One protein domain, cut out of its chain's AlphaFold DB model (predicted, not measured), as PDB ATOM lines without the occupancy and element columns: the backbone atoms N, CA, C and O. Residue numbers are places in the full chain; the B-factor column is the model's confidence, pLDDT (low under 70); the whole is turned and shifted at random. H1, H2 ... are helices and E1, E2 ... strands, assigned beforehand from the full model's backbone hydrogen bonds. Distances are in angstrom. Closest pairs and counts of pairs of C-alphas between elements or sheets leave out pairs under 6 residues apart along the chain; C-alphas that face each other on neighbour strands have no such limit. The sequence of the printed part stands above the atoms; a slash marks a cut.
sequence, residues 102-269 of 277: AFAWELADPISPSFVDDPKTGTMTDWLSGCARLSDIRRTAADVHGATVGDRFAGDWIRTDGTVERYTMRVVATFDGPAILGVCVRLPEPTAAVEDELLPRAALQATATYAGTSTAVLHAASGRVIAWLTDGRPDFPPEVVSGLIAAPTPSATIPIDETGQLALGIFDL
ATOM      1  N   ALA A 102     -44.462 127.781 -15.207       95.12
ATOM      2  CA  ALA A 102     -43.655 128.328 -14.133       95.12
ATOM      3  C   ALA A 102     -44.245 127.937 -12.779       95.12
ATOM      4  O   ALA A 102     -45.448 127.731 -12.651       95.12
ATOM      5  N   PHE A 103     -43.382 127.837 -11.777       93.69
ATOM      6  CA  PHE A 103     -43.748 127.494 -10.407       93.69
ATOM      7  C   PHE A 103     -42.885 128.280  -9.424       93.69
ATOM      8  O   PHE A 103     -41.864 128.858  -9.810       93.69
ATOM      9  N   ALA A 104     -43.286 128.309  -8.158       93.38
ATOM     10  CA  ALA A 104     -42.478 128.884  -7.096       93.38
ATOM     11  C   ALA A 104     -42.570 128.054  -5.816       93.38
ATOM     12  O   ALA A 104     -43.645 127.547  -5.501       93.38
ATOM     13  N   TRP A 105     -41.456 127.969  -5.088       93.12
ATOM     14  CA  TRP A 105     -41.372 127.364  -3.760       93.12
ATOM     15  C   TRP A 105     -40.897 128.384  -2.733       93.12
ATOM     16  O   TRP A 105     -39.864 129.025  -2.932       93.12
ATOM     17  N   GLU A 106     -41.618 128.511  -1.624       90.69
ATOM     18  CA  GLU A 106     -41.180 129.331  -0.491       90.69
ATOM     19  C   GLU A 106     -40.164 128.563   0.354       90.69
ATOM     20  O   GLU A 106     -40.422 127.436   0.772       90.69
ATOM     21  N   LEU A 107     -39.011 129.175   0.643       91.38
ATOM     22  CA  LEU A 107     -37.935 128.531   1.405       91.38
ATOM     23  C   LEU A 107     -37.964 128.870   2.900       91.38
ATOM     24  O   LEU A 107     -36.945 128.753   3.578       91.38
ATOM     25  N   ALA A 108     -39.116 129.290   3.431       88.25
ATOM     26  CA  ALA A 108     -39.286 129.467   4.875       88.25
ATOM     27  C   ALA A 108     -39.009 128.157   5.638       88.25
ATOM     28  O   ALA A 108     -38.452 128.173   6.735       88.25
ATOM     29  N   ASP A 109     -39.351 127.028   5.014       89.25
ATOM     30  CA  ASP A 109     -39.030 125.682   5.464       89.25
ATOM     31  C   ASP A 109     -38.320 124.920   4.335       89.25
ATOM     32  O   ASP A 109     -38.977 124.404   3.428       89.25
ATOM     33  N   PRO A 110     -36.978 124.838   4.355       85.31
ATOM     34  CA  PRO A 110     -36.237 124.221   3.264       85.31
ATOM     35  C   PRO A 110     -36.462 122.706   3.175       85.31
ATOM     36  O   PRO A 110     -36.170 122.134   2.136       85.31
ATOM     37  N   ILE A 111     -36.984 122.042   4.217       88.38
ATOM     38  CA  ILE A 111     -37.182 120.581   4.210       88.38
ATOM     39  C   ILE A 111     -38.426 120.189   3.406       88.38
ATOM     40  O   ILE A 111     -38.403 119.190   2.692       88.38
ATOM     41  N   SER A 112     -39.512 120.959   3.514       86.25
ATOM     42  CA  SER A 112     -40.689 120.785   2.654       86.25
ATOM     43  C   SER A 112     -41.216 122.143   2.204       86.25
ATOM     44  O   SER A 112     -42.181 122.658   2.773       86.25
ATOM     45  N   PRO A 113     -40.578 122.743   1.188       88.88
ATOM     46  CA  PRO A 113     -41.094 123.948   0.572       88.88
ATOM     47  C   PRO A 113     -42.490 123.703   0.001       88.88
ATOM     48  O   PRO A 113     -42.738 122.708  -0.692       88.88
ATOM     49  N   SER A 114     -43.392 124.642   0.254       86.00
ATOM     50  CA  SER A 114     -44.733 124.657  -0.323       86.00
ATOM     51  C   SER A 114     -44.740 125.384  -1.668       86.00
ATOM     52  O   SER A 114     -44.008 126.361  -1.858       86.00
ATOM     53  N   PHE A 115     -45.584 124.933  -2.601       84.00
ATOM     54  CA  PHE A 115     -45.884 125.703  -3.809       84.00
ATOM     55  C   PHE A 115     -46.629 126.992  -3.447       84.00
ATOM     56  O   PHE A 115     -47.519 126.981  -2.605       84.00
ATOM     57  N   VAL A 116     -46.282 128.111  -4.086       80.44
ATOM     58  CA  VAL A 116     -46.900 129.421  -3.786       80.44
ATOM     59  C   VAL A 116     -48.381 129.482  -4.194       80.44
ATOM     60  O   VAL A 116     -49.189 130.107  -3.512       80.44
ATOM     61  N   ASP A 117     -48.758 128.865  -5.315       75.00
ATOM     62  CA  ASP A 117     -50.137 128.826  -5.828       75.00
ATOM     63  C   ASP A 117     -51.017 127.786  -5.133       75.00
ATOM     64  O   ASP A 117     -52.229 127.984  -5.029       75.00
ATOM     65  N   ASP A 118     -50.417 126.704  -4.642       68.38
ATOM     66  CA  ASP A 118     -51.127 125.649  -3.931       68.38
ATOM     67  C   ASP A 118     -50.337 125.115  -2.720       68.38
ATOM     68  O   ASP A 118     -49.898 123.964  -2.707       68.38
ATOM     69  N   PRO A 119     -50.163 125.916  -1.655       59.25
ATOM     70  CA  PRO A 119     -49.309 125.534  -0.531       59.25
ATOM     71  C   PRO A 119     -49.900 124.425   0.345       59.25
ATOM     72  O   PRO A 119     -49.196 123.879   1.196       59.25
ATOM     73  N   LYS A 120     -51.196 124.123   0.175       57.41
ATOM     74  CA  LYS A 120     -51.931 123.136   0.976       57.41
ATOM     75  C   LYS A 120     -51.981 121.762   0.321       57.41
ATOM     76  O   LYS A 120     -52.036 120.782   1.057       57.41
ATOM     77  N   THR A 121     -51.995 121.686  -1.013       55.22
ATOM     78  CA  THR A 121     -52.058 120.407  -1.742       55.22
ATOM     79  C   THR A 121     -50.907 120.174  -2.721       55.22
ATOM     80  O   THR A 121     -50.788 119.075  -3.260       55.22
ATOM     81  N   GLY A 122     -50.006 121.146  -2.884       76.50
ATOM     82  CA  GLY A 122     -48.740 121.005  -3.587       76.50
ATOM     83  C   GLY A 122     -47.571 121.326  -2.660       76.50
ATOM     84  O   GLY A 122     -47.248 122.489  -2.415       76.50
ATOM     85  N   THR A 123     -46.875 120.300  -2.180       88.19
ATOM     86  CA  THR A 123     -45.543 120.449  -1.570       88.19
ATOM     87  C   THR A 123     -44.454 119.964  -2.519       88.19
ATOM     88  O   THR A 123     -44.719 119.232  -3.480       88.19
ATOM     89  N   MET A 124     -43.198 120.316  -2.237       92.06
ATOM     90  CA  MET A 124     -42.053 119.680  -2.893       92.06
ATOM     91  C   MET A 124     -42.130 118.149  -2.775       92.06
ATOM     92  O   MET A 124     -41.829 117.449  -3.741       92.06
ATOM     93  N   THR A 125     -42.595 117.626  -1.636       93.75
ATOM     94  CA  THR A 125     -42.772 116.187  -1.423       93.75
ATOM     95  C   THR A 125     -43.743 115.569  -2.416       93.75
ATOM     96  O   THR A 125     -43.437 114.532  -3.011       93.75
ATOM     97  N   ASP A 126     -44.880 116.212  -2.668       90.25
ATOM     98  CA  ASP A 126     -45.856 115.742  -3.654       90.25
ATOM     99  C   ASP A 126     -45.265 115.739  -5.071       90.25
ATOM    100  O   ASP A 126     -45.412 114.764  -5.815       90.25
ATOM    101  N   TRP A 127     -44.496 116.776  -5.416       92.31
ATOM    102  CA  TRP A 127     -43.812 116.864  -6.706       92.31
ATOM    103  C   TRP A 127     -42.757 115.770  -6.893       92.31
ATOM    104  O   TRP A 127     -42.769 115.059  -7.907       92.31
ATOM    105  N   LEU A 128     -41.854 115.615  -5.921       95.19
ATOM    106  CA  LEU A 128     -40.748 114.658  -5.966       95.19
ATOM    107  C   LEU A 128     -41.219 113.208  -5.856       95.19
ATOM    108  O   LEU A 128     -40.566 112.315  -6.396       95.19
ATOM    109  N   SER A 129     -42.377 112.958  -5.242       95.31
ATOM    110  CA  SER A 129     -42.982 111.620  -5.197       95.31
ATOM    111  C   SER A 129     -43.316 111.072  -6.588       95.31
ATOM    112  O   SER A 129     -43.287 109.857  -6.783       95.31
ATOM    113  N   GLY A 130     -43.588 111.948  -7.562       93.75
ATOM    114  CA  GLY A 130     -43.812 111.558  -8.957       93.75
ATOM    115  C   GLY A 130     -42.542 111.490  -9.814       93.75
ATOM    116  O   GLY A 130     -42.644 111.252 -11.018       93.75
ATOM    117  N   CYS A 131     -41.354 111.697  -9.237       95.06
ATOM    118  CA  CYS A 131     -40.086 111.458  -9.926       95.06
ATOM    119  C   CYS A 131     -39.746 109.960  -9.924       95.06
ATOM    120  O   CYS A 131     -39.804 109.278  -8.897       95.06
ATOM    121  N   ALA A 132     -39.313 109.456 -11.074       94.12
ATOM    122  CA  ALA A 132     -38.842 108.091 -11.228       94.12
ATOM    123  C   ALA A 132     -37.463 107.877 -10.597       94.12
ATOM    124  O   ALA A 132     -37.238 106.892  -9.893       94.12
ATOM    125  N   ARG A 133     -36.526 108.800 -10.837       93.12
ATOM    126  CA  ARG A 133     -35.128 108.623 -10.444       93.12
ATOM    127  C   ARG A 133     -34.875 109.121  -9.024       93.12
ATOM    128  O   ARG A 133     -35.081 110.293  -8.711       93.12
ATOM    129  N   LEU A 134     -34.285 108.263  -8.191       92.94
ATOM    130  CA  LEU A 134     -33.812 108.658  -6.859       92.94
ATOM    131  C   LEU A 134     -32.731 109.750  -6.927       92.94
ATOM    132  O   LEU A 134     -32.660 110.602  -6.047       92.94
ATOM    133  N   SER A 135     -31.901 109.755  -7.975       92.81
ATOM    134  CA  SER A 135     -30.880 110.791  -8.181       92.81
ATOM    135  C   SER A 135     -31.482 112.179  -8.399       92.81
ATOM    136  O   SER A 135     -30.925 113.158  -7.909       92.81
ATOM    137  N   ASP A 136     -32.630 112.272  -9.070       94.81
ATOM    138  CA  ASP A 136     -33.333 113.537  -9.281       94.81
ATOM    139  C   ASP A 136     -33.943 114.061  -7.975       94.81
ATOM    140  O   ASP A 136     -33.838 115.254  -7.682       94.81
ATOM    141  N   ILE A 137     -34.507 113.165  -7.157       95.19
ATOM    142  CA  ILE A 137     -35.022 113.482  -5.815       95.19
ATOM    143  C   ILE A 137     -33.886 113.994  -4.923       95.19
ATOM    144  O   ILE A 137     -33.987 115.079  -4.357       95.19
ATOM    145  N   ARG A 138     -32.774 113.249  -4.845       94.56
ATOM    146  CA  ARG A 138     -31.605 113.611  -4.026       94.56
ATOM    147  C   ARG A 138     -30.992 114.942  -4.450       94.56
ATOM    148  O   ARG A 138     -30.708 115.768  -3.590       94.56
ATOM    149  N   ARG A 139     -30.803 115.151  -5.759       94.19
ATOM    150  CA  ARG A 139     -30.264 116.406  -6.301       94.19
ATOM    151  C   ARG A 139     -31.163 117.583  -5.935       94.19
ATOM    152  O   ARG A 139     -30.673 118.559  -5.391       94.19
ATOM    153  N   THR A 140     -32.471 117.454  -6.159       95.06
ATOM    154  CA  THR A 140     -33.423 118.537  -5.871       95.06
ATOM    155  C   THR A 140     -33.476 118.859  -4.378       95.06
ATOM    156  O   THR A 140     -33.422 120.026  -4.013       95.06
ATOM    157  N   ALA A 141     -33.513 117.846  -3.508       94.31
ATOM    158  CA  ALA A 141     -33.477 118.060  -2.062       94.31
ATOM    159  C   ALA A 141     -32.183 118.764  -1.620       94.31
ATOM    160  O   ALA A 141     -32.238 119.703  -0.835       94.31
ATOM    161  N   ALA A 142     -31.025 118.361  -2.154       93.00
ATOM    162  CA  ALA A 142     -29.751 119.010  -1.848       93.00
ATOM    163  C   ALA A 142     -29.709 120.474  -2.323       93.00
ATOM    164  O   ALA A 142     -29.312 121.347  -1.550       93.00
ATOM    165  N   ASP A 143     -30.160 120.740  -3.554       93.69
ATOM    166  CA  ASP A 143     -30.240 122.088  -4.130       93.69
ATOM    167  C   ASP A 143     -31.122 123.005  -3.269       93.69
ATOM    168  O   ASP A 143     -30.747 124.138  -2.979       93.69
ATOM    169  N   VAL A 144     -32.273 122.504  -2.810       93.56
ATOM    170  CA  VAL A 144     -33.224 123.247  -1.972       93.56
ATOM    171  C   VAL A 144     -32.694 123.453  -0.552       93.56
ATOM    172  O   VAL A 144     -32.743 124.570  -0.040       93.56
ATOM    173  N   HIS A 145     -32.162 122.412   0.094       91.62
ATOM    174  CA  HIS A 145     -31.652 122.499   1.468       91.62
ATOM    175  C   HIS A 145     -30.469 123.468   1.591       91.62
ATOM    176  O   HIS A 145     -30.309 124.120   2.623       91.62
ATOM    177  N   GLY A 146     -29.631 123.540   0.554       89.88
ATOM    178  CA  GLY A 146     -28.467 124.422   0.491       89.88
ATOM    179  C   GLY A 146     -28.723 125.774  -0.175       89.88
ATOM    180  O   GLY A 146     -27.772 126.538  -0.324       89.88
ATOM    181  N   ALA A 147     -29.957 126.065  -0.596       94.88
ATOM    182  CA  ALA A 147     -30.271 127.214  -1.436       94.88
ATOM    183  C   ALA A 147     -29.968 128.559  -0.759       94.88
ATOM    184  O   ALA A 147     -30.441 128.864   0.337       94.88
ATOM    185  N   THR A 148     -29.261 129.422  -1.483       95.06
ATOM    186  CA  THR A 148     -29.006 130.815  -1.116       95.06
ATOM    187  C   THR A 148     -29.423 131.761  -2.237       95.06
ATOM    188  O   THR A 148     -29.424 131.408  -3.416       95.06
ATOM    189  N   VAL A 149     -29.818 132.989  -1.886       95.12
ATOM    190  CA  VAL A 149     -30.271 133.984  -2.873       95.12
ATOM    191  C   VAL A 149     -29.198 134.209  -3.938       95.12
ATOM    192  O   VAL A 149     -28.064 134.567  -3.632       95.12
ATOM    193  N   GLY A 150     -29.589 134.057  -5.204       93.94
ATOM    194  CA  GLY A 150     -28.702 134.160  -6.359       93.94
ATOM    195  C   GLY A 150     -28.302 132.814  -6.964       93.94
ATOM    196  O   GLY A 150     -27.892 132.805  -8.135       93.94
ATOM    197  N   ASP A 151     -28.483 131.712  -6.229       96.62
ATOM    198  CA  ASP A 151     -28.232 130.363  -6.728       96.62
ATOM    199  C   ASP A 151     -29.128 130.026  -7.917       96.62
ATOM    200  O   ASP A 151     -30.228 130.565  -8.106       96.62
ATOM    201  N   ARG A 152     -28.592 129.153  -8.767       96.31
ATOM    202  CA  ARG A 152     -29.197 128.746 -10.030       96.31
ATOM    203  C   ARG A 152     -29.046 127.252 -10.182       96.31
ATOM    204  O   ARG A 152     -27.931 126.737 -10.136       96.31
ATOM    205  N   PHE A 153     -30.152 126.595 -10.476       95.50
ATOM    206  CA  PHE A 153     -30.192 125.160 -10.691       95.50
ATOM    207  C   PHE A 153     -30.787 124.868 -12.059       95.50
ATOM    208  O   PHE A 153     -31.606 125.626 -12.588       95.50
ATOM    209  N   ALA A 154     -30.353 123.770 -12.653       94.94
ATOM    210  CA  ALA A 154     -30.896 123.274 -13.900       94.94
ATOM    211  C   ALA A 154     -30.749 121.761 -13.928       94.94
ATOM    212  O   ALA A 154     -29.764 121.210 -13.437       94.94
ATOM    213  N   GLY A 155     -31.710 121.097 -14.547       93.94
ATOM    214  CA  GLY A 155     -31.682 119.657 -14.674       93.94
ATOM    215  C   GLY A 155     -32.936 119.142 -15.341       93.94
ATOM    216  O   GLY A 155     -33.767 119.911 -15.823       93.94
ATOM    217  N   ASP A 156     -33.045 117.825 -15.330       93.88
ATOM    218  CA  ASP A 156     -34.192 117.105 -15.851       93.88
ATOM    219  C   ASP A 156     -34.819 116.323 -14.698       93.88
ATOM    220  O   ASP A 156     -34.107 115.734 -13.880       93.88
ATOM    221  N   TRP A 157     -36.143 116.357 -14.616       95.25
ATOM    222  CA  TRP A 157     -36.927 115.423 -13.825       95.25
ATOM    223  C   TRP A 157     -37.549 114.409 -14.765       95.25
ATOM    224  O   TRP A 157     -38.279 114.777 -15.686       95.25
ATOM    225  N   ILE A 158     -37.295 113.132 -14.506       95.00
ATOM    226  CA  ILE A 158     -38.011 112.057 -15.189       95.00
ATOM    227  C   ILE A 158     -39.168 111.623 -14.319       95.00
ATOM    228  O   ILE A 158     -38.979 111.241 -13.163       95.00
ATOM    229  N   ARG A 159     -40.373 111.718 -14.868       94.31
ATOM    230  CA  ARG A 159     -41.613 111.347 -14.196       94.31
ATOM    231  C   ARG A 159     -41.835 109.840 -14.291       94.31
ATOM    232  O   ARG A 159     -41.265 109.165 -15.144       94.31
ATOM    233  N   THR A 160     -42.663 109.296 -13.406       91.88
ATOM    234  CA  THR A 160     -42.980 107.855 -13.379       91.88
ATOM    235  C   THR A 160     -43.677 107.348 -14.644       91.88
ATOM    236  O   THR A 160     -43.614 106.155 -14.924       91.88
ATOM    237  N   ASP A 161     -44.287 108.235 -15.433       91.12
ATOM    238  CA  ASP A 161     -44.876 107.928 -16.742       91.12
ATOM    239  C   ASP A 161     -43.876 108.039 -17.915       91.12
ATOM    240  O   ASP A 161     -44.264 107.886 -19.071       91.12
ATOM    241  N   GLY A 162     -42.595 108.304 -17.629       92.31
ATOM    242  CA  GLY A 162     -41.536 108.493 -18.624       92.31
ATOM    243  C   GLY A 162     -41.438 109.914 -19.179       92.31
ATOM    244  O   GLY A 162     -40.506 110.218 -19.921       92.31
ATOM    245  N   THR A 163     -42.344 110.821 -18.815       93.88
ATOM    246  CA  THR A 163     -42.253 112.228 -19.216       93.88
ATOM    247  C   THR A 163     -40.958 112.853 -18.696       93.88
ATOM    248  O   THR A 163     -40.619 112.707 -17.521       93.88
ATOM    249  N   VAL A 164     -40.262 113.609 -19.552       94.06
ATOM    250  CA  VAL A 164     -39.070 114.373 -19.161       94.06
ATOM    251  C   VAL A 164     -39.413 115.852 -19.046       94.06
ATOM    252  O   VAL A 164     -39.832 116.495 -20.012       94.06
ATOM    253  N   GLU A 165     -39.211 116.406 -17.855       94.81
ATOM    254  CA  GLU A 165     -39.459 117.808 -17.539       94.81
ATOM    255  C   GLU A 165     -38.131 118.494 -17.235       94.81
ATOM    256  O   GLU A 165     -37.509 118.272 -16.195       94.81
ATOM    257  N   ARG A 166     -37.668 119.323 -18.171       94.75
ATOM    258  CA  ARG A 166     -36.442 120.097 -18.001       94.75
ATOM    259  C   ARG A 166     -36.752 121.379 -17.258       94.75
ATOM    260  O   ARG A 166     -37.523 122.203 -17.752       94.75
ATOM    261  N   TYR A 167     -36.094 121.574 -16.126       94.94
ATOM    262  CA  TYR A 167     -36.288 122.733 -15.275       94.94
ATOM    263  C   TYR A 167     -35.074 123.656 -15.271       94.94
ATOM    264  O   TYR A 167     -33.920 123.242 -15.416       94.94
ATOM    265  N   THR A 168     -35.353 124.926 -15.007       96.19
ATOM    266  CA  THR A 168     -34.385 125.872 -14.460       96.19
ATOM    267  C   THR A 168     -35.004 126.614 -13.297       96.19
ATOM    268  O   THR A 168     -36.165 127.011 -13.365       96.19
ATOM    269  N   MET A 169     -34.222 126.808 -12.244       95.81
ATOM    270  CA  MET A 169     -34.657 127.415 -10.994       95.81
ATOM    271  C   MET A 169     -33.670 128.492 -10.561       95.81
ATOM    272  O   MET A 169     -32.459 128.306 -10.684       95.81
ATOM    273  N   ARG A 170     -34.178 129.602 -10.030       96.62
ATOM    274  CA  ARG A 170     -33.380 130.659  -9.406       96.62
ATOM    275  C   ARG A 170     -33.891 130.922  -8.004       96.62
ATOM    276  O   ARG A 170     -35.091 131.096  -7.816       96.62
ATOM    277  N   VAL A 171     -32.979 131.047  -7.048       96.75
ATOM    278  CA  VAL A 171     -33.319 131.553  -5.716       96.75
ATOM    279  C   VAL A 171     -33.318 133.078  -5.748       96.75
ATOM    280  O   VAL A 171     -32.317 133.701  -6.120       96.75
ATOM    281  N   VAL A 172     -34.423 133.692  -5.347       95.06
ATOM    282  CA  VAL A 172     -34.586 135.147  -5.277       95.06
ATOM    283  C   VAL A 172     -34.972 135.572  -3.868       95.06
ATOM    284  O   VAL A 172     -35.553 134.799  -3.108       95.06
ATOM    285  N   ALA A 173     -34.664 136.817  -3.519       93.44
ATOM    286  CA  ALA A 173     -35.233 137.436  -2.333       93.44
ATOM    287  C   ALA A 173     -36.664 137.898  -2.644       93.44
ATOM    288  O   ALA A 173     -36.884 138.589  -3.640       93.44
ATOM    289  N   THR A 174     -37.616 137.543  -1.786       88.31
ATOM    290  CA  THR A 174     -38.984 138.073  -1.816       88.31
ATOM    291  C   THR A 174     -39.293 138.789  -0.503       88.31
ATOM    292  O   THR A 174     -38.462 138.816   0.406       88.31
ATOM    293  N   PHE A 175     -40.474 139.401  -0.409       84.75
ATOM    294  CA  PHE A 175     -40.915 140.060   0.820       84.75
ATOM    295  C   PHE A 175     -41.074 139.066   1.983       84.75
ATOM    296  O   PHE A 175     -40.649 139.368   3.096       84.75
ATOM    297  N   ASP A 176     -41.601 137.871   1.705       83.81
ATOM    298  CA  ASP A 176     -41.902 136.835   2.704       83.81
ATOM    299  C   ASP A 176     -40.706 135.911   3.007       83.81
ATOM    300  O   ASP A 176     -40.793 134.998   3.825       83.81
ATOM    301  N   GLY A 177     -39.558 136.167   2.373       89.25
ATOM    302  CA  GLY A 177     -38.332 135.386   2.528       89.25
ATOM    303  C   GLY A 177     -37.726 134.957   1.190       89.25
ATOM    304  O   GLY A 177     -38.186 135.367   0.121       89.25
ATOM    305  N   PRO A 178     -36.642 134.172   1.201       93.19
ATOM    306  CA  PRO A 178     -36.118 133.589  -0.024       93.19
ATOM    307  C   PRO A 178     -37.141 132.627  -0.644       93.19
ATOM    308  O   PRO A 178     -37.801 131.858   0.054       93.19
ATOM    309  N   ALA A 179     -37.249 132.655  -1.968       93.56
ATOM    310  CA  ALA A 179     -38.080 131.731  -2.728       93.56
ATOM    311  C   ALA A 179     -37.314 131.209  -3.940       93.56
ATOM    312  O   ALA A 179     -36.453 131.895  -4.495       93.56
ATOM    313  N   ILE A 180     -37.653 130.005  -4.378       95.38
ATOM    314  CA  ILE A 180     -37.215 129.470  -5.659       95.38
ATOM    315  C   ILE A 180     -38.263 129.821  -6.697       95.38
ATOM    316  O   ILE A 180     -39.420 129.442  -6.556       95.38
ATOM    317  N   LEU A 181     -37.850 130.500  -7.760       95.50
ATOM    318  CA  LEU A 181     -38.659 130.702  -8.953       95.50
ATOM    319  C   LEU A 181     -38.187 129.732 -10.026       95.50
ATOM    320  O   LEU A 181     -37.023 129.745 -10.431       95.50
ATOM    321  N   GLY A 182     -39.097 128.873 -10.464       95.06
ATOM    322  CA  GLY A 182     -38.834 127.842 -11.448       95.06
ATOM    323  C   GLY A 182     -39.591 128.060 -12.747       95.06
ATOM    324  O   GLY A 182     -40.669 128.664 -12.779       95.06
ATOM    325  N   VAL A 183     -39.019 127.528 -13.822       95.81
ATOM    326  CA  VAL A 183     -39.694 127.288 -15.094       95.81
ATOM    327  C   VAL A 183     -39.336 125.891 -15.587       95.81
ATOM    328  O   VAL A 183     -38.175 125.483 -15.518       95.81
ATOM    329  N   CYS A 184     -40.336 125.177 -16.085       95.06
ATOM    330  CA  CYS A 184     -40.218 123.839 -16.638       95.06
ATOM    331  C   CYS A 184     -40.711 123.801 -18.076       95.06
ATOM    332  O   CYS A 184     -41.682 124.467 -18.431       95.06
ATOM    333  N   VAL A 185     -40.065 122.964 -18.879       94.81
ATOM    334  CA  VAL A 185     -40.528 122.579 -20.209       94.81
ATOM    335  C   VAL A 185     -40.621 121.067 -20.271       94.81
ATOM    336  O   VAL A 185     -39.671 120.364 -19.920       94.81
ATOM    337  N   ARG A 186     -41.743 120.567 -20.781       94.56
ATOM    338  CA  ARG A 186     -41.889 119.156 -21.123       94.56
ATOM    339  C   ARG A 186     -41.217 118.880 -22.459       94.56
ATOM    340  O   ARG A 186     -41.550 119.509 -23.465       94.56
ATOM    341  N   LEU A 187     -40.270 117.948 -22.470       90.56
ATOM    342  CA  LEU A 187     -39.616 117.518 -23.700       90.56
ATOM    343  C   LEU A 187     -40.555 116.595 -24.502       90.56
ATOM    344  O   LEU A 187     -41.363 115.881 -23.909       90.56
ATOM    345  N   PRO A 188     -40.483 116.622 -25.845       83.56
ATOM    346  CA  PRO A 188     -41.417 115.888 -26.701       83.56
ATOM    347  C   PRO A 188     -41.194 114.370 -26.692       83.56
ATOM    348  O   PRO A 188     -42.129 113.620 -26.959       83.56
ATOM    349  N   GLU A 189     -39.971 113.922 -26.411       84.12
ATOM    350  CA  GLU A 189     -39.603 112.507 -26.381       84.12
ATOM    351  C   GLU A 189     -39.623 112.014 -24.926       84.12
ATOM    352  O   GLU A 189     -38.800 112.475 -24.128       84.12
ATOM    353  N   PRO A 190     -40.567 111.130 -24.549       80.94
ATOM    354  CA  PRO A 190     -40.543 110.493 -23.243       80.94
ATOM    355  C   PRO A 190     -39.446 109.426 -23.188       80.94
ATOM    356  O   PRO A 190     -39.126 108.785 -24.190       80.94
ATOM    357  N   THR A 191     -38.934 109.187 -21.988       80.25
ATOM    358  CA  THR A 191     -38.123 108.019 -21.643       80.25
ATOM    359  C   THR A 191     -38.983 106.767 -21.768       80.25
ATOM    360  O   THR A 191     -40.063 106.682 -21.172       80.25
ATOM    361  N   ALA A 192     -38.536 105.782 -22.546       73.00
ATOM    362  CA  ALA A 192     -39.306 104.557 -22.725       73.00
ATOM    363  C   ALA A 192     -39.348 103.738 -21.424       73.00
ATOM    364  O   ALA A 192     -38.351 103.623 -20.720       73.00
ATOM    365  N   ALA A 193     -40.480 103.081 -21.139       63.62
ATOM    366  CA  ALA A 193     -40.692 102.281 -19.919       63.62
ATOM    367  C   ALA A 193     -39.646 101.173 -19.676       63.62
ATOM    368  O   ALA A 193     -39.478 100.712 -18.549       63.62
ATOM    369  N   VAL A 194     -38.971 100.731 -20.739       64.00
ATOM    370  CA  VAL A 194     -37.923  99.700 -20.711       64.00
ATOM    371  C   VAL A 194     -36.524 100.261 -20.461       64.00
ATOM    372  O   VAL A 194     -35.578  99.486 -20.367       64.00
ATOM    373  N   GLU A 195     -36.369 101.582 -20.392       77.12
ATOM    374  CA  GLU A 195     -35.082 102.196 -20.091       77.12
ATOM    375  C   GLU A 195     -34.690 101.955 -18.632       77.12
ATOM    376  O   GLU A 195     -35.523 101.969 -17.717       77.12
ATOM    377  N   ASP A 196     -33.383 101.796 -18.418       84.44
ATOM    378  CA  ASP A 196     -32.754 101.546 -17.113       84.44
ATOM    379  C   ASP A 196     -33.115 102.600 -16.052       84.44
ATOM    380  O   ASP A 196     -32.929 102.401 -14.855       84.44
ATOM    381  N   GLU A 197     -33.643 103.736 -16.487       81.62
ATOM    382  CA  GLU A 197     -33.992 104.885 -15.669       81.62
ATOM    383  C   GLU A 197     -35.309 104.703 -14.907       81.62
ATOM    384  O   GLU A 197     -35.459 105.235 -13.805       81.62
ATOM    385  N   LEU A 198     -36.250 103.938 -15.471       86.88
ATOM    386  CA  LEU A 198     -37.567 103.672 -14.881       86.88
ATOM    387  C   LEU A 198     -37.595 102.336 -14.126       86.88
ATOM    388  O   LEU A 198     -38.352 102.177 -13.161       86.88
ATOM    389  N   LEU A 199     -36.731 101.394 -14.515       89.19
ATOM    390  CA  LEU A 199     -36.686 100.043 -13.956       89.19
ATOM    391  C   LEU A 199     -36.517 100.003 -12.421       89.19
ATOM    392  O   LEU A 199     -37.272  99.266 -11.783       89.19
ATOM    393  N   PRO A 200     -35.616 100.782 -11.779       91.00
ATOM    394  CA  PRO A 200     -35.456 100.745 -10.325       91.00
ATOM    395  C   PRO A 200     -36.737 101.112  -9.577       91.00
ATOM    396  O   PRO A 200     -37.096 100.460  -8.596       91.00
ATOM    397  N   ARG A 201     -37.458 102.130 -10.063       91.19
ATOM    398  CA  ARG A 201     -38.717 102.584  -9.467       91.19
ATOM    399  C   ARG A 201     -39.814 101.534  -9.629       91.19
ATOM    400  O   ARG A 201     -40.512 101.234  -8.663       91.19
ATOM    401  N   ALA A 202     -39.922 100.935 -10.815       90.62
ATOM    402  CA  ALA A 202     -40.885  99.868 -11.084       90.62
ATOM    403  C   ALA A 202     -40.611  98.607 -10.242       90.62
ATOM    404  O   ALA A 202     -41.535  98.025  -9.674       90.62
ATOM    405  N   ALA A 203     -39.344  98.206 -10.109       92.75
ATOM    406  CA  ALA A 203     -38.943  97.061  -9.293       92.75
ATOM    407  C   ALA A 203     -39.220  97.291  -7.797       92.75
ATOM    408  O   ALA A 203     -39.724  96.393  -7.113       92.75
ATOM    409  N   LEU A 204     -38.938  98.500  -7.296       94.06
ATOM    410  CA  LEU A 204     -39.273  98.892  -5.928       94.06
ATOM    411  C   LEU A 204     -40.786  98.841  -5.699       94.06
ATOM    412  O   LEU A 204     -41.225  98.227  -4.730       94.06
ATOM    413  N   GLN A 205     -41.577  99.404  -6.617       94.31
ATOM    414  CA  GLN A 205     -43.035  99.362  -6.542       94.31
ATOM    415  C   GLN A 205     -43.563  97.923  -6.491       94.31
ATOM    416  O   GLN A 205     -44.367  97.597  -5.621       94.31
ATOM    417  N   ALA A 206     -43.096  97.042  -7.380       93.50
ATOM    418  CA  ALA A 206     -43.528  95.646  -7.413       93.50
ATOM    419  C   ALA A 206     -43.185  94.900  -6.111       93.50
ATOM    420  O   ALA A 206     -44.018  94.171  -5.568       93.50
ATOM    421  N   THR A 207     -41.978  95.120  -5.583       94.00
ATOM    422  CA  THR A 207     -41.516  94.498  -4.333       94.00
ATOM    423  C   THR A 207     -42.317  95.001  -3.135       94.00
ATOM    424  O   THR A 207     -42.748  94.205  -2.303       94.00
ATOM    425  N   ALA A 208     -42.566  96.310  -3.071       93.62
ATOM    426  CA  ALA A 208     -43.331  96.932  -2.002       93.62
ATOM    427  C   ALA A 208     -44.786  96.443  -1.987       93.62
ATOM    428  O   ALA A 208     -45.285  96.045  -0.933       93.62
ATOM    429  N   THR A 209     -45.423  96.359  -3.161       93.12
ATOM    430  CA  THR A 209     -46.765  95.781  -3.317       93.12
ATOM    431  C   THR A 209     -46.810  94.331  -2.832       93.12
ATOM    432  O   THR A 209     -47.721  93.967  -2.094       93.12
ATOM    433  N   TYR A 210     -45.826  93.502  -3.201       92.69
ATOM    434  CA  TYR A 210     -45.767  92.104  -2.761       92.69
ATOM    435  C   TYR A 210     -45.583  91.971  -1.242       92.69
ATOM    436  O   TYR A 210     -46.233  91.148  -0.597       92.69
ATOM    437  N   ALA A 211     -44.705  92.788  -0.659       92.25
ATOM    438  CA  ALA A 211     -44.437  92.768   0.774       92.25
ATOM    439  C   ALA A 211     -45.589  93.369   1.602       92.25
ATOM    440  O   ALA A 211     -45.769  92.991   2.762       92.25
ATOM    441  N   GLY A 212     -46.408  94.245   1.011       93.94
ATOM    442  CA  GLY A 212     -47.377  95.062   1.742       93.94
ATOM    443  C   GLY A 212     -46.680  96.188   2.502       93.94
ATOM    444  O   GLY A 212     -46.943  96.392   3.679       93.94
ATOM    445  N   THR A 213     -45.750  96.875   1.841       95.81
ATOM    446  CA  THR A 213     -44.968  97.974   2.422       95.81
ATOM    447  C   THR A 213     -45.061  99.223   1.554       95.81
ATOM    448  O   THR A 213     -45.467  99.170   0.393       95.81
ATOM    449  N   SER A 214     -44.661 100.351   2.126       96.81
ATOM    450  CA  SER A 214     -44.431 101.617   1.447       96.81
ATOM    451  C   SER A 214     -43.001 102.069   1.694       96.81
ATOM    452  O   SER A 214     -42.456 101.861   2.778       96.81
ATOM    453  N   THR A 215     -42.373 102.680   0.697       97.62
ATOM    454  CA  THR A 215     -41.012 103.211   0.824       97.62
ATOM    455  C   THR A 215     -41.020 104.709   0.577       97.62
ATOM    456  O   THR A 215     -41.673 105.178  -0.352       97.62
ATOM    457  N   ALA A 216     -40.262 105.466   1.367       97.81
ATOM    458  CA  ALA A 216     -40.102 106.905   1.200       97.81
ATOM    459  C   ALA A 216     -38.647 107.338   1.382       97.81
ATOM    460  O   ALA A 216     -37.888 106.698   2.105       97.81
ATOM    461  N   VAL A 217     -38.269 108.455   0.769       97.94
ATOM    462  CA  VAL A 217     -37.078 109.220   1.139       97.94
ATOM    463  C   VAL A 217     -37.444 110.130   2.302       97.94
ATOM    464  O   VAL A 217     -38.421 110.873   2.225       97.94
ATOM    465  N   LEU A 218     -36.646 110.089   3.361       97.94
ATOM    466  CA  LEU A 218     -36.795 110.875   4.574       97.94
ATOM    467  C   LEU A 218     -35.602 111.809   4.740       97.94
ATOM    468  O   LEU A 218     -34.464 111.424   4.475       97.94
ATOM    469  N   HIS A 219     -35.855 113.001   5.268       97.06
ATOM    470  CA  HIS A 219     -34.806 113.821   5.851       97.06
ATOM    471  C   HIS A 219     -34.423 113.239   7.215       97.06
ATOM    472  O   HIS A 219     -35.236 113.210   8.140       97.06
ATOM    473  N   ALA A 220     -33.184 112.766   7.344       94.94
ATOM    474  CA  ALA A 220     -32.745 111.928   8.455       94.94
ATOM    475  C   ALA A 220     -32.890 112.611   9.823       94.94
ATOM    476  O   ALA A 220     -33.295 111.970  10.789       94.94
ATOM    477  N   ALA A 221     -32.603 113.914   9.909       94.69
ATOM    478  CA  ALA A 221     -32.639 114.632  11.183       94.69
ATOM    479  C   ALA A 221     -34.060 114.992  11.646       94.69
ATOM    480  O   ALA A 221     -34.300 115.088  12.847       94.69
ATOM    481  N   SER A 222     -35.000 115.210  10.719       95.94
ATOM    482  CA  SER A 222     -36.376 115.611  11.065       95.94
ATOM    483  C   SER A 222     -37.389 114.472  10.968       95.94
ATOM    484  O   SER A 222     -38.506 114.628  11.449       95.94
ATOM    485  N   GLY A 223     -37.045 113.361  10.312       96.94
ATOM    486  CA  GLY A 223     -37.971 112.264  10.017       96.94
ATOM    487  C   GLY A 223     -39.071 112.632   9.014       96.94
ATOM    488  O   GLY A 223     -40.023 111.874   8.841       96.94
ATOM    489  N   ARG A 224     -38.984 113.800   8.370       96.94
ATOM    490  CA  ARG A 224     -39.990 114.282   7.413       96.94
ATOM    491  C   ARG A 224     -39.807 113.621   6.058       96.94
ATOM    492  O   ARG A 224     -38.677 113.391   5.626       96.94
ATOM    493  N   VAL A 225     -40.919 113.340   5.389       97.06
ATOM    494  CA  VAL A 225     -40.916 112.732   4.057       97.06
ATOM    495  C   VAL A 225     -40.514 113.763   3.007       97.06
ATOM    496  O   VAL A 225     -41.144 114.807   2.897       97.06
ATOM    497  N   ILE A 226     -39.495 113.439   2.215       97.12
ATOM    498  CA  ILE A 226     -39.037 114.219   1.055       97.12
ATOM    499  C   ILE A 226     -39.679 113.718  -0.240       97.12
ATOM    500  O   ILE A 226     -39.930 114.499  -1.148       97.12
ATOM    501  N   ALA A 227     -39.921 112.413  -0.357       96.81
ATOM    502  CA  ALA A 227     -40.622 111.830  -1.499       96.81
ATOM    503  C   ALA A 227     -41.116 110.425  -1.163       96.81
ATOM    504  O   ALA A 227     -40.362 109.618  -0.621       96.81
ATOM    505  N   TRP A 228     -42.333 110.085  -1.568       97.06
ATOM    506  CA  TRP A 228     -42.782 108.699  -1.591       97.06
ATOM    507  C   TRP A 228     -42.196 107.986  -2.802       97.06
ATOM    508  O   TRP A 228     -42.258 108.479  -3.933       97.06
ATOM    509  N   LEU A 229     -41.619 106.812  -2.552       96.88
ATOM    510  CA  LEU A 229     -41.035 105.947  -3.569       96.88
ATOM    511  C   LEU A 229     -41.981 104.855  -4.080       96.88
ATOM    512  O   LEU A 229     -41.634 104.111  -4.996       96.88
ATOM    513  N   THR A 230     -43.186 104.792  -3.526       95.62
ATOM    514  CA  THR A 230     -44.221 103.826  -3.890       95.62
ATOM    515  C   THR A 230     -45.604 104.474  -3.856       95.62
ATOM    516  O   THR A 230     -45.840 105.388  -3.068       95.62
ATOM    517  N   ASP A 231     -46.521 103.980  -4.684       90.38
ATOM    518  CA  ASP A 231     -47.891 104.491  -4.817       90.38
ATOM    519  C   ASP A 231     -48.757 104.132  -3.606       90.38
ATOM    520  O   ASP A 231     -49.572 104.934  -3.157       90.38
ATOM    521  N   GLY A 232     -48.552 102.935  -3.043       85.38
ATOM    522  CA  GLY A 232     -49.139 102.558  -1.762       85.38
ATOM    523  C   GLY A 232     -48.549 103.434  -0.663       85.38
ATOM    524  O   GLY A 232     -47.342 103.376  -0.420       85.38
ATOM    525  N   ARG A 233     -49.386 104.248  -0.020       87.25
ATOM    526  CA  ARG A 233     -49.016 105.092   1.122       87.25
ATOM    527  C   ARG A 233     -49.697 104.554   2.383       87.25
ATOM    528  O   ARG A 233     -50.842 104.110   2.280       87.25
ATOM    529  N   PRO A 234     -49.025 104.569   3.546       88.06
ATOM    530  CA  PRO A 234     -49.682 104.267   4.811       88.06
ATOM    531  C   PRO A 234     -50.815 105.269   5.069       88.06
ATOM    532  O   PRO A 234     -50.757 106.396   4.566       88.06
ATOM    533  N   ASP A 235     -51.814 104.879   5.865       91.56
ATOM    534  CA  ASP A 235     -52.911 105.763   6.286       91.56
ATOM    535  C   ASP A 235     -52.421 106.767   7.343       91.56
ATOM    536  O   ASP A 235     -52.713 106.692   8.536       91.56
ATOM    537  N   PHE A 236     -51.541 107.662   6.905       93.56
ATOM    538  CA  PHE A 236     -50.979 108.728   7.716       93.56
ATOM    539  C   PHE A 236     -51.751 110.032   7.504       93.56
ATOM    540  O   PHE A 236     -52.328 110.245   6.434       93.56
ATOM    541  N   PRO A 237     -51.706 110.955   8.486       93.94
ATOM    542  CA  PRO A 237     -52.236 112.299   8.302       93.94
ATOM    543  C   PRO A 237     -51.684 112.956   7.022       93.94
ATOM    544  O   PRO A 237     -50.494 112.778   6.722       93.94
ATOM    545  N   PRO A 238     -52.487 113.738   6.277       91.75
ATOM    546  CA  PRO A 238     -52.047 114.404   5.048       91.75
ATOM    547  C   PRO A 238     -50.755 115.216   5.210       91.75
ATOM    548  O   PRO A 238     -49.913 115.238   4.319       91.75
ATOM    549  N   GLU A 239     -50.545 115.821   6.376       92.44
ATOM    550  CA  GLU A 239     -49.353 116.602   6.699       92.44
ATOM    551  C   GLU A 239     -48.081 115.743   6.749       92.44
ATOM    552  O   GLU A 239     -46.999 116.226   6.422       92.44
ATOM    553  N   VAL A 240     -48.185 114.466   7.132       94.50
ATOM    554  CA  VAL A 240     -47.071 113.507   7.029       94.50
ATOM    555  C   VAL A 240     -46.834 113.154   5.568       94.50
ATOM    556  O   VAL A 240     -45.692 113.129   5.106       94.50
ATOM    557  N   VAL A 241     -47.916 112.882   4.835       92.81
ATOM    558  CA  VAL A 241     -47.864 112.466   3.431       92.81
ATOM    559  C   VAL A 241     -47.200 113.537   2.562       92.81
ATOM    560  O   VAL A 241     -46.333 113.196   1.761       92.81
ATOM    561  N   SER A 242     -47.528 114.808   2.787       91.81
ATOM    562  CA  SER A 242     -46.926 115.975   2.127       91.81
ATOM    563  C   SER A 242     -45.634 116.465   2.806       91.81
ATOM    564  O   SER A 242     -45.123 117.543   2.510       91.81
ATOM    565  N   GLY A 243     -45.080 115.701   3.752       93.81
ATOM    566  CA  GLY A 243     -43.791 116.010   4.371       93.81
ATOM    567  C   GLY A 243     -43.764 117.287   5.215       93.81
ATOM    568  O   GLY A 243     -42.683 117.779   5.527       93.81
ATOM    569  N   LEU A 244     -44.909 117.849   5.599       92.69
ATOM    570  CA  LEU A 244     -45.015 119.043   6.449       92.69
ATOM    571  C   LEU A 244     -44.638 118.745   7.905       92.69
ATOM    572  O   LEU A 244     -44.074 119.594   8.590       92.69
ATOM    573  N   ILE A 245     -44.888 117.518   8.364       94.94
ATOM    574  CA  ILE A 245     -44.489 117.037   9.691       94.94
ATOM    575  C   ILE A 245     -43.752 115.699   9.598       94.94
ATOM    576  O   ILE A 245     -43.702 115.062   8.543       94.94
ATOM    577  N   ALA A 246     -43.106 115.305  10.696       97.38
ATOM    578  CA  ALA A 246     -42.346 114.061  10.763       97.38
ATOM    579  C   ALA A 246     -43.261 112.846  10.569       97.38
ATOM    580  O   ALA A 246     -44.366 112.804  11.113       97.38
ATOM    581  N   ALA A 247     -42.784 111.845   9.830       96.75
ATOM    582  CA  ALA A 247     -43.462 110.562   9.749       96.75
ATOM    583  C   ALA A 247     -43.308 109.772  11.060       96.75
ATOM    584  O   ALA A 247     -42.344 109.986  11.807       96.75
ATOM    585  N   PRO A 248     -44.217 108.818  11.335       96.31
ATOM    586  CA  PRO A 248     -43.980 107.780  12.331       96.31
ATOM    587  C   PRO A 248     -42.646 107.058  12.099       96.31
ATOM    588  O   PRO A 248     -42.065 107.114  11.017       96.31
ATOM    589  N   THR A 249     -42.139 106.363  13.116       96.00
ATOM    590  CA  THR A 249     -40.880 105.620  12.982       96.00
ATOM    591  C   THR A 249     -41.021 104.509  11.930       96.00
ATOM    592  O   THR A 249     -41.919 103.678  12.070       96.00
ATOM    593  N   PRO A 250     -40.161 104.467  10.895       96.81
ATOM    594  CA  PRO A 250     -40.178 103.391   9.909       96.81
ATOM    595  C   PRO A 250     -39.782 102.045  10.527       96.81
ATOM    596  O   PRO A 250     -38.946 101.996  11.432       96.81
ATOM    597  N   SER A 251     -40.288 100.945   9.972       95.94
ATOM    598  CA  SER A 251     -39.898  99.576  10.343       95.94
ATOM    599  C   SER A 251     -38.425  99.292  10.018       95.94
ATOM    600  O   SER A 251     -37.771  98.498  10.691       95.94
ATOM    601  N   ALA A 252     -37.883  99.962   8.996       96.25
ATOM    602  CA  ALA A 252     -36.461  99.950   8.672       96.25
ATOM    603  C   ALA A 252     -36.013 101.287   8.072       96.25
ATOM    604  O   ALA A 252     -36.788 101.987   7.416       96.25
ATOM    605  N   THR A 253     -34.743 101.638   8.285       96.81
ATOM    606  CA  THR A 253     -34.131 102.852   7.733       96.81
ATOM    607  C   THR A 253     -32.782 102.537   7.097       96.81
ATOM    608  O   THR A 253     -31.980 101.808   7.679       96.81
ATOM    609  N   ILE A 254     -32.523 103.081   5.905       95.62
ATOM    610  CA  ILE A 254     -31.283 102.860   5.146       95.62
ATOM    611  C   ILE A 254     -30.715 104.220   4.712       95.62
ATOM    612  O   ILE A 254     -31.384 104.913   3.949       95.62
ATOM    613  N   PRO A 255     -29.511 104.634   5.144       94.19
ATOM    614  CA  PRO A 255     -28.879 105.860   4.648       94.19
ATOM    615  C   PRO A 255     -28.662 105.804   3.131       94.19
ATOM    616  O   PRO A 255     -28.252 104.765   2.610       94.19
ATOM    617  N   ILE A 256     -28.919 106.906   2.419       92.31
ATOM    618  CA  ILE A 256     -28.793 106.952   0.947       92.31
ATOM    619  C   ILE A 256     -27.929 108.085   0.408       92.31
ATOM    620  O   ILE A 256     -27.820 108.252  -0.808       92.31
ATOM    621  N   ASP A 257     -27.288 108.848   1.279       87.06
ATOM    622  CA  ASP A 257     -26.238 109.783   0.913       87.06
ATOM    623  C   ASP A 257     -25.050 109.688   1.874       87.06
ATOM    624  O   ASP A 257     -25.140 109.159   2.980       87.06
ATOM    625  N   GLU A 258     -23.897 110.167   1.409       83.81
ATOM    626  CA  GLU A 258     -22.655 110.166   2.191       83.81
ATOM    627  C   GLU A 258     -22.690 111.200   3.324       83.81
ATOM    628  O   GLU A 258     -21.951 111.082   4.298       83.81
ATOM    629  N   THR A 259     -23.553 112.213   3.202       85.75
ATOM    630  CA  THR A 259     -23.739 113.266   4.204       85.75
ATOM    631  C   THR A 259     -24.591 112.802   5.387       85.75
ATOM    632  O   THR A 259     -24.580 113.457   6.428       85.75
ATOM    633  N   GLY A 260     -25.321 111.689   5.247       87.19
ATOM    634  CA  GLY A 260     -26.274 111.193   6.237       87.19
ATOM    635  C   GLY A 260     -27.522 112.070   6.375       87.19
ATOM    636  O   GLY A 260     -28.211 111.979   7.390       87.19
ATOM    637  N   GLN A 261     -27.802 112.944   5.403       92.19
ATOM    638  CA  GLN A 261     -28.950 113.853   5.431       92.19
ATOM    639  C   GLN A 261     -30.236 113.184   4.956       92.19
ATOM    640  O   GLN A 261     -31.318 113.578   5.396       92.19
ATOM    641  N   LEU A 262     -30.133 112.180   4.086       96.38
ATOM    642  CA  LEU A 262     -31.270 111.458   3.537       96.38
ATOM    643  C   LEU A 262     -31.182 109.964   3.848       96.38
ATOM    644  O   LEU A 262     -30.130 109.326   3.752       96.38
ATOM    645  N   ALA A 263     -32.335 109.384   4.153       97.19
ATOM    646  CA  ALA A 263     -32.488 107.954   4.356       97.19
ATOM    647  C   ALA A 263     -33.729 107.431   3.630       97.19
ATOM    648  O   ALA A 263     -34.691 108.162   3.420       97.19
ATOM    649  N   LEU A 264     -33.735 106.154   3.267       97.38
ATOM    650  CA  LEU A 264     -34.955 105.436   2.923       97.38
ATOM    651  C   LEU A 264     -35.634 104.983   4.205       97.38
ATOM    652  O   LEU A 264     -34.994 104.329   5.023       97.38
ATOM    653  N   GLY A 265     -36.915 105.298   4.355       97.50
ATOM    654  CA  GLY A 265     -37.797 104.711   5.354       97.50
ATOM    655  C   GLY A 265     -38.704 103.669   4.710       97.50
ATOM    656  O   GLY A 265     -39.290 103.932   3.658       97.50
ATOM    657  N   ILE A 266     -38.819 102.503   5.341       97.44
ATOM    658  CA  ILE A 266     -39.758 101.444   4.955       97.44
ATOM    659  C   ILE A 266     -40.863 101.381   6.005       97.44
ATOM    660  O   ILE A 266     -40.577 101.254   7.194       97.44
ATOM    661  N   PHE A 267     -42.110 101.462   5.558       96.75
ATOM    662  CA  PHE A 267     -43.307 101.445   6.390       96.75
ATOM    663  C   PHE A 267     -44.159 100.235   6.032       96.75
ATOM    664  O   PHE A 267     -44.386  99.971   4.852       96.75
ATOM    665  N   ASP A 268     -44.661  99.520   7.030       93.69
ATOM    666  CA  ASP A 268     -45.644  98.466   6.795       93.69
ATOM    667  C   ASP A 268     -47.001  99.094   6.458       93.69
ATOM    668  O   ASP A 268     -47.429 100.062   7.089       93.69
ATOM    669  N   LEU A 269     -47.677  98.561   5.440       87.81
ATOM    670  CA  LEU A 269     -49.070  98.901   5.170       87.81
ATOM    671  C   LEU A 269     -49.950  97.985   6.015       87.81
ATOM    672  O   LEU A 269     -49.717  96.773   6.065       87.81
TER     673      LEU A 269
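AT A GLANCE: This is residues 102 to 269 of the 277 residues of the protein "DUF5593 domain-containing protein" of Rhodococcus sp. (UniProt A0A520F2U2). Two antiparallel sheets of four strands each, the twisted E1 E4 E3 E2 and the smaller E6 E5 E8 E7, form two lobes, with the helices H1 and H2 side by side between them. H2 packs on E2 of the first sheet and also reaches E6 of the second, H1 stands beside E6, H3 packs near E5, and the short H4 grazes the second sheet. The printed part has 168 residues, with four named helices and eight named strands in the order E1 H1 H2 E2 E3 E4 H3 E5 E6 H4 E7 E8, a mixed class of helices and strands. The whole is compact, with a radius of gyration of the C-alphas of 15.6 A and spans of 47 by 37 by 31 A.

IN THESE COORDINATES: E1, residues 102 to 106, begins at C-alpha 102 at (-43.655, 128.328, -14.133). H1 is residues 124 to 129 and H2 residues 134 to 145, 16.3 A long. E2, residues 152 to 158, is 19.6 A long, E3, residues 164 to 174, 29.4 A, and E4, residues 177 to 186, 28.9 A. H3, residues 199 to 211, is 18.2 A long and begins at C-alpha 199 at (-36.686, 100.043, -13.956). E5 is residues 213 to 219, 19.1 A long, E6 residues 225 to 228, H4 residues 238 to 241 and E7 residues 252 to 255. E8, residues 262 to 268, is 19.6 A long and ends at C-alpha 268 at (-45.644, 98.466, 6.795).

HOW THE PARTS SIT: The first sheet is twisted. E1 and E4 are antiparallel, with N 105 and O 180 2.9 A apart, within hydrogen-bond range. E2, E3 and E4 form a meander, each strand the antiparallel neighbour of the one before; N 167 and O 155 are 2.9 A apart, and N 181 and O 170 2.8 A. H2 is on this sheet at a height over the sheet of 8.9 A; the closest C-alphas of H2 and E2, those of Asp 136 and Trp 157, are 6.1 A apart. H1 and H2 are close but not clearly touching, at a shallow tilt of 7 degrees, opposite ways; their closest C-alphas, Leu 128 and Ile 137, are 5.8 A apart. In the second sheet N 226 and O 217 of the hairpin E5 and E6 are 2.8 A apart, N 216 and O 265 of E5 and E8 2.9 A, and N 264 and O 254 of the hairpin E7 and E8 2.7 A. H1 stands at this sheet's level, at 1.7 A; the closest C-alphas of H1 and E6, Ser 129 and Ala 227, are 4.4 A apart. H2 and H3 are on one face of it, two layers, helices on one face of a sheet; the closest C-alphas of H3 and E5, Ala 208 and Ser 214, are 5.9 A apart. Every O i to N i+4 pair is within hydrogen-bond range in H1, H2 and H3; H4 is too short for such a pair.

THE WHOLE: The two C-alphas farthest apart, those of Phe 175 and Tyr 210, are 48.3 A apart. The printed part has no cut, and the links E1 to H1 and E4 to H3 are long. The mean pLDDT of the printed part is 91.3; residues 118 to 121 and 193 to 194 are under 70.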